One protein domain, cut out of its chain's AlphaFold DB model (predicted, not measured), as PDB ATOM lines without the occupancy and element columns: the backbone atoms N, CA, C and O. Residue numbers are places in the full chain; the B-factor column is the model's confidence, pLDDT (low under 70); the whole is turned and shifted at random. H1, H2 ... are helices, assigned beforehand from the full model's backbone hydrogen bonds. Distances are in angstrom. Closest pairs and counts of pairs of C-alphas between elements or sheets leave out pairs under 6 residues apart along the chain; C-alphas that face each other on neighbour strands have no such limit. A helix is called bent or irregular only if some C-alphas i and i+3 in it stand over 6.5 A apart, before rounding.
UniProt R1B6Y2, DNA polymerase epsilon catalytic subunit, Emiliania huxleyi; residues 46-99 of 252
ATOM      1  N   LEU A  46     160.563  49.061 150.401       60.25
ATOM      2  CA  LEU A  46     159.977  48.492 149.194       60.25
ATOM      3  C   LEU A  46     161.069  48.311 148.137       60.25
ATOM      4  O   LEU A  46     161.818  49.258 147.894       60.25
ATOM      5  N   PRO A  47     161.150  47.135 147.490       60.28
ATOM      6  CA  PRO A  47     162.003  46.952 146.328       60.28
ATOM      7  C   PRO A  47     161.378  47.705 145.148       60.28
ATOM      8  O   PRO A  47     160.399  47.249 144.560       60.28
ATOM      9  N   MET A  48     161.905  48.886 144.841       64.50
ATOM     10  CA  MET A  48     161.485  49.677 143.683       64.50
ATOM     11  C   MET A  48     162.324  49.250 142.483       64.50
ATOM     12  O   MET A  48     163.549  49.306 142.541       64.50
ATOM     13  N   SER A  49     161.667  48.762 141.429       66.06
ATOM     14  CA  SER A  49     162.343  48.227 140.244       66.06
ATOM     15  C   SER A  49     162.724  49.334 139.268       66.06
ATOM     16  O   SER A  49     163.906  49.543 139.019       66.06
ATOM     17  N   SER A  50     161.735  50.054 138.731       77.12
ATOM     18  CA  SER A  50     161.954  51.114 137.746       77.12
ATOM     19  C   SER A  50     161.317  52.444 138.177       77.12
ATOM     20  O   SER A  50     160.124  52.487 138.503       77.12
ATOM     21  N   PRO A  51     162.072  53.561 138.141       79.75
ATOM     22  CA  PRO A  51     161.567  54.878 138.531       79.75
ATOM     23  C   PRO A  51     160.315  55.307 137.755       79.75
ATOM     24  O   PRO A  51     159.365  55.822 138.342       79.75
ATOM     25  N   ALA A  52     160.266  55.033 136.447       81.06
ATOM     26  CA  ALA A  52     159.129  55.385 135.597       81.06
ATOM     27  C   ALA A  52     157.841  54.621 135.965       81.06
ATOM     28  O   ALA A  52     156.741  55.185 135.929       81.06
ATOM     29  N   LEU A  53     157.968  53.349 136.358       81.44
ATOM     30  CA  LEU A  53     156.838  52.537 136.805       81.44
ATOM     31  C   LEU A  53     156.325  53.021 138.160       81.44
ATOM     32  O   LEU A  53     155.118  53.198 138.322       81.44
ATOM     33  N   GLU A  54     157.218  53.281 139.114       78.44
ATOM     34  CA  GLU A  54     156.831  53.800 140.430       78.44
ATOM     35  C   GLU A  54     156.194  55.189 140.336       78.44
ATOM     36  O   GLU A  54     155.135  55.422 140.926       78.44
ATOM     37  N   PHE A  55     156.744  56.075 139.503       81.88
ATOM     38  CA  PHE A  55     156.145  57.376 139.206       81.88
ATOM     39  C   PHE A  55     154.732  57.228 138.632       81.88
ATOM     40  O   PHE A  55     153.785  57.850 139.119       81.88
ATOM     41  N   THR A  56     154.563  56.347 137.644       84.88
ATOM     42  CA  THR A  56     153.257  56.058 137.035       84.88
ATOM     43  C   THR A  56     152.257  55.562 138.076       84.88
ATOM     44  O   THR A  56     151.119  56.039 138.122       84.88
ATOM     45  N   LYS A  57     152.662  54.638 138.955       81.50
ATOM     46  CA  LYS A  57     151.800  54.136 140.033       81.50
ATOM     47  C   LYS A  57     151.406  55.246 141.009       81.50
ATOM     48  O   LYS A  57     150.234  55.338 141.358       81.50
ATOM     49  N   MET A  58     152.356  56.081 141.430       80.50
ATOM     50  CA  MET A  58     152.109  57.186 142.360       80.50
ATOM     51  C   MET A  58     151.160  58.229 141.771       80.50
ATOM     52  O   MET A  58     150.156  58.562 142.396       80.50
ATOM     53  N   VAL A  59     151.437  58.714 140.559       85.50
ATOM     54  CA  VAL A  59     150.619  59.745 139.904       85.50
ATOM     55  C   VAL A  59     149.211  59.228 139.631       85.50
ATOM     56  O   VAL A  59     148.240  59.901 139.965       85.50
ATOM     57  N   THR A  60     149.075  58.013 139.089       85.25
ATOM     58  CA  THR A  60     147.747  57.427 138.835       85.25
ATOM     59  C   THR A  60     146.968  57.197 140.127       85.25
ATOM     60  O   THR A  60     145.761  57.419 140.147       85.25
ATOM     61  N   HIS A  61     147.633  56.833 141.227       82.94
ATOM     62  CA  HIS A  61     146.972  56.709 142.522       82.94
ATOM     63  C   HIS A  61     146.528  58.061 143.096       82.94
ATOM     64  O   HIS A  61     145.401  58.165 143.566       82.94
ATOM     65  N   LEU A  62     147.374  59.097 143.027       83.19
ATOM     66  CA  LEU A  62     147.053  60.439 143.526       83.19
ATOM     67  C   LEU A  62     145.892  61.084 142.765       83.19
ATOM     68  O   LEU A  62     144.989  61.632 143.388       83.19
ATOM     69  N   VAL A  63     145.895  61.000 141.433       84.00
ATOM     70  CA  VAL A  63     144.798  61.535 140.610       84.00
ATOM     71  C   VAL A  63     143.521  60.709 140.811       84.00
ATOM     72  O   VAL A  63     142.428  61.263 140.803       84.00
ATOM     73  N   GLY A  64     143.651  59.406 141.076       83.88
ATOM     74  CA  GLY A  64     142.533  58.523 141.419       83.88
ATOM     75  C   GLY A  64     141.919  58.752 142.807       83.88
ATOM     76  O   GLY A  64     140.946  58.081 143.137       83.88
ATOM     77  N   LEU A  65     142.454  59.669 143.626       84.06
ATOM     78  CA  LEU A  65     141.800  60.091 144.872       84.06
ATOM     79  C   LEU A  65     140.558  60.958 144.613       84.06
ATOM     80  O   LEU A  65     139.712  61.074 145.500       84.06
ATOM     81  N   ASP A  66     140.456  61.565 143.428       86.12
ATOM     82  CA  ASP A  66     139.277  62.314 143.002       86.12
ATOM     83  C   ASP A  66     138.293  61.381 142.268       86.12
ATOM     84  O   ASP A  66     138.600  60.913 141.165       86.12
ATOM     85  N   PRO A  67     137.096  61.115 142.830       85.12
ATOM     86  CA  PRO A  67     136.114  60.224 142.213       85.12
ATOM     87  C   PRO A  67     135.593  60.737 140.861       85.12
ATOM     88  O   PRO A  67     135.101  59.948 140.061       85.12
ATOM     89  N   LEU A  68     135.713  62.036 140.559       88.56
ATOM     90  CA  LEU A  68     135.296  62.590 139.264       88.56
ATOM     91  C   LEU A  68     136.229  62.180 138.118       88.56
ATOM     92  O   LEU A  68     135.840  62.241 136.950       88.56
ATOM     93  N   LEU A  69     137.461  61.784 138.437       88.75
ATOM     94  CA  LEU A  69     138.500  61.468 137.459       88.75
ATOM     95  C   LEU A  69     138.707  59.962 137.271       88.75
ATOM     96  O   LEU A  69     139.516  59.579 136.425       88.75
ATOM     97  N   GLU A  70     137.980  59.112 137.999       85.38
ATOM     98  CA  GLU A  70     138.220  57.665 138.079       85.38
ATOM     99  C   GLU A  70     138.304  57.000 136.691       85.38
ATOM    100  O   GLU A  70     139.326  56.402 136.347       85.38
ATOM    101  N   ASP A  71     137.308  57.214 135.827       86.50
ATOM    102  CA  ASP A  71     137.282  56.660 134.464       86.50
ATOM    103  C   ASP A  71     138.461  57.131 133.595       86.50
ATOM    104  O   ASP A  71     138.990  56.391 132.757       86.50
ATOM    105  N   GLY A  72     138.865  58.393 133.761       89.25
ATOM    106  CA  GLY A  72     140.006  58.977 133.058       89.25
ATOM    107  C   GLY A  72     141.328  58.391 133.544       89.25
ATOM    108  O   GLY A  72     142.202  58.086 132.730       89.25
ATOM    109  N   VAL A  73     141.444  58.171 134.852       89.81
ATOM    110  CA  VAL A  73     142.622  57.598 135.507       89.81
ATOM    111  C   VAL A  73     142.815  56.137 135.123       89.81
ATOM    112  O   VAL A  73     143.949  55.750 134.851       89.81
ATOM    113  N   VAL A  74     141.748  55.335 135.016       86.94
ATOM    114  CA  VAL A  74     141.859  53.942 134.541       86.94
ATOM    115  C   VAL A  74     142.424  53.898 133.118       86.94
ATOM    116  O   VAL A  74     143.381  53.167 132.848       86.94
ATOM    117  N   ARG A  75     141.908  54.739 132.209       88.88
ATOM    118  CA  ARG A  75     142.431  54.833 130.833       88.88
ATOM    119  C   ARG A  75     143.878  55.321 130.798       88.88
ATOM    120  O   ARG A  75     144.701  54.744 130.091       88.88
ATOM    121  N   LEU A  76     144.195  56.359 131.574       88.81
ATOM    122  CA  LEU A  76     145.547  56.905 131.683       88.81
ATOM    123  C   LEU A  76     146.527  55.842 132.183       88.81
ATOM    124  O   LEU A  76     147.568  55.630 131.569       88.81
ATOM    125  N   ARG A  77     146.175  55.129 133.255       88.62
ATOM    126  CA  ARG A  77     146.988  54.059 133.833       88.62
ATOM    127  C   ARG A  77     147.257  52.952 132.821       88.62
ATOM    128  O   ARG A  77     148.408  52.552 132.673       88.62
ATOM    129  N   ARG A  78     146.234  52.492 132.097       86.06
ATOM    130  CA  ARG A  78     146.396  51.480 131.046       86.06
ATOM    131  C   ARG A  78     147.362  51.944 129.954       86.06
ATOM    132  O   ARG A  78     148.271  51.200 129.603       86.06
ATOM    133  N   ASN A  79     147.204  53.171 129.463       89.31
ATOM    134  CA  ASN A  79     148.071  53.724 128.420       89.31
ATOM    135  C   ASN A  79     149.522  53.880 128.902       89.31
ATOM    136  O   ASN A  79     150.449  53.514 128.187       89.31
ATOM    137  N   LEU A  80     149.733  54.374 130.126       87.25
ATOM    138  CA  LEU A  80     151.072  54.534 130.700       87.25
ATOM    139  C   LEU A  80     151.767  53.183 130.927       87.25
ATOM    140  O   LEU A  80     152.941  53.039 130.603       87.25
ATOM    141  N   LEU A  81     151.048  52.172 131.423       85.81
ATOM    142  CA  LEU A  81     151.606  50.825 131.592       85.81
ATOM    143  C   LEU A  81     151.937  50.170 130.244       85.81
ATOM    144  O   LEU A  81     152.972  49.518 130.132       85.81
ATOM    145  N   GLN A  82     151.126  50.407 129.206       86.56
ATOM    146  CA  GLN A  82     151.435  49.971 127.841       86.56
ATOM    147  C   GLN A  82     152.713  50.618 127.295       86.56
ATOM    148  O   GLN A  82     153.523  49.916 126.694       86.56
ATOM    149  N   LEU A  83     152.929  51.917 127.539       87.06
ATOM    150  CA  LEU A  83     154.168  52.608 127.152       87.06
ATOM    151  C   LEU A  83     155.403  52.039 127.865       87.06
ATOM    152  O   LEU A  83     156.483  52.011 127.287       87.06
ATOM    153  N   LEU A  84     155.234  51.556 129.095       84.38
ATOM    154  CA  LEU A  84     156.288  50.907 129.879       84.38
ATOM    155  C   LEU A  84     156.420  49.399 129.599       84.38
ATOM    156  O   LEU A  84     157.214  48.734 130.258       84.38
ATOM    157  N   ALA A  85     155.640  48.851 128.660       84.88
ATOM    158  CA  ALA A  85     155.560  47.417 128.369       84.88
ATOM    159  C   ALA A  85     155.220  46.532 129.593       84.88
ATOM    160  O   ALA A  85     155.572  45.353 129.639       84.88
ATOM    161  N   VAL A  86     154.490  47.076 130.575       83.06
ATOM    162  CA  VAL A  86     154.038  46.362 131.780       83.06
ATOM    163  C   VAL A  86     152.554  46.013 131.655       83.06
ATOM    164  O   VAL A  86     151.730  46.828 131.247       83.06
ATOM    165  N   GLN A  87     152.183  44.787 132.032       80.00
ATOM    166  CA  GLN A  87     150.783  44.350 132.025       80.00
ATOM    167  C   GLN A  87     149.987  45.002 133.166       80.00
ATOM    168  O   GLN A  87     150.459  45.075 134.298       80.00
ATOM    169  N   GLU A  88     148.740  45.403 132.901       75.62
ATOM    170  CA  GLU A  88     147.883  46.114 133.870       75.62
ATOM    171  C   GLU A  88     147.655  45.340 135.180       75.62
ATOM    172  O   GLU A  88     147.609  45.927 136.264       75.62
ATOM    173  N   PHE A  89     147.575  44.012 135.072       76.81
ATOM    174  CA  PHE A  89     147.335  43.087 136.181       76.81
ATOM    175  C   PHE A  89     148.608  42.406 136.696       76.81
ATOM    176  O   PHE A  89     148.519  41.491 137.516       76.81
ATOM    177  N   ALA A  90     149.792  42.815 136.228       75.88
ATOM    178  CA  ALA A  90     151.039  42.291 136.769       75.88
ATOM    179  C   ALA A  90     151.146  42.623 138.269       75.88
ATOM    180  O   ALA A  90     150.757  43.723 138.684       75.88
ATOM    181  N   PRO A  91     151.719  41.728 139.098       71.75
ATOM    182  CA  PRO A  91     151.959  42.025 140.511       71.75
ATOM    183  C   PRO A  91     152.837  43.273 140.674       71.75
ATOM    184  O   PRO A  91     152.624  44.067 141.587       71.75
ATOM    185  N   GLU A  92     153.749  43.489 139.727       71.81
ATOM    186  CA  GLU A  92     154.627  44.651 139.645       71.81
ATOM    187  C   GLU A  92     153.900  45.940 139.269       71.81
ATOM    188  O   GLU A  92     154.406  47.000 139.589       71.81
ATOM    189  N   ALA A  93     152.726  45.902 138.630       69.81
ATOM    190  CA  ALA A  93     151.967  47.106 138.287       69.81
ATOM    191  C   ALA A  93     151.132  47.626 139.464       69.81
ATOM    192  O   ALA A  93     150.694  48.782 139.467       69.81
ATOM    193  N   ARG A  94     150.873  46.786 140.470       73.12
ATOM    194  CA  ARG A  94     150.045  47.141 141.622       73.12
ATOM    195  C   ARG A  94     150.703  48.271 142.413       73.12
ATOM    196  O   ARG A  94     151.857  48.166 142.816       73.12
ATOM    197  N   PHE A  95     149.949  49.341 142.667       70.06
ATOM    198  CA  PHE A  95     150.389  50.355 143.621       70.06
ATOM    199  C   PHE A  95     150.392  49.729 145.017       70.06
ATOM    200  O   PHE A  95     149.353  49.289 145.520       70.06
ATOM    201  N   VAL A  96     151.572  49.654 145.622       63.50
ATOM    202  CA  VAL A  96     151.722  49.286 147.024       63.50
ATOM    203  C   VAL A  96     151.889  50.584 147.782       63.50
ATOM    204  O   VAL A  96     152.853  51.304 147.549       63.50
ATOM    205  N   ASN A  97     150.932  50.893 148.660       57.00
ATOM    206  CA  ASN A  97     151.023  52.099 149.465       57.00
ATOM    207  C   ASN A  97     152.274  51.995 150.361       57.00
ATOM    208  O   ASN A  97     152.354  51.075 151.183       57.00
ATOM    209  N   PRO A  98     153.233  52.916 150.211       52.81
ATOM    210  CA  PRO A  98     154.478  52.878 150.963       52.81
ATOM    211  C   PRO A  98     154.298  53.225 152.453       52.81
ATOM    212  O   PRO A  98     155.150  52.945 153.292       52.81
ATOM    213  N   CYS A  99     153.131  53.714 152.855       47.00
ATOM    214  CA  CYS A  99     152.761  53.910 154.248       47.00
ATOM    215  C   CYS A  99     152.230  52.608 154.872       47.00
ATOM    216  O   CYS A  99     151.064  52.525 155.264       47.00
TER     217      CYS A  99
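This is residues 46 to 99 of the 252 residues of the protein "DNA polymerase epsilon catalytic subunit" of Emiliania huxleyi (UniProt R1B6Y2). Two helices, H1 and then H2, fold back on each other as a helical hairpin, and a tail with no named element, residues 84 to 99, folds back across one side of it. The printed part has 54 residues with two named helices and no named strand, class all helix. It is compact, with a radius of gyration of the C-alphas of 10.8 A and spans of 32 by 27 by 16 A.

Look first at H1, residues 51 to 63, and H2, residues 67 to 83; they touch, the closest C-alphas being those of Thr 60 and Arg 77, 6.1 A apart. They run opposite ways at a shallow tilt of 15 degrees. Every O i to N i+4 pair is within hydrogen-bond range in H1, and 11 of 13 in H2.

Find C-alpha 51 at (161.567, 54.878, 138.531); from there H1 runs 18.2 A to C-alpha 63. H2 runs 24.7 A, ending at C-alpha 83 at (154.168, 52.608, 127.152). It is irregular, with C-alphas 68 and 71 7.9 A apart, and has a kink of 33 degrees near residue 74.

The two C-alphas farthest apart, those of Pro 47 and Leu 68, are 31.7 A apart. The printed part has no cut, and the link from H1 to H2 is tight. Confidence is under 70 at residues 46 to 49, 93 and 96 to 99.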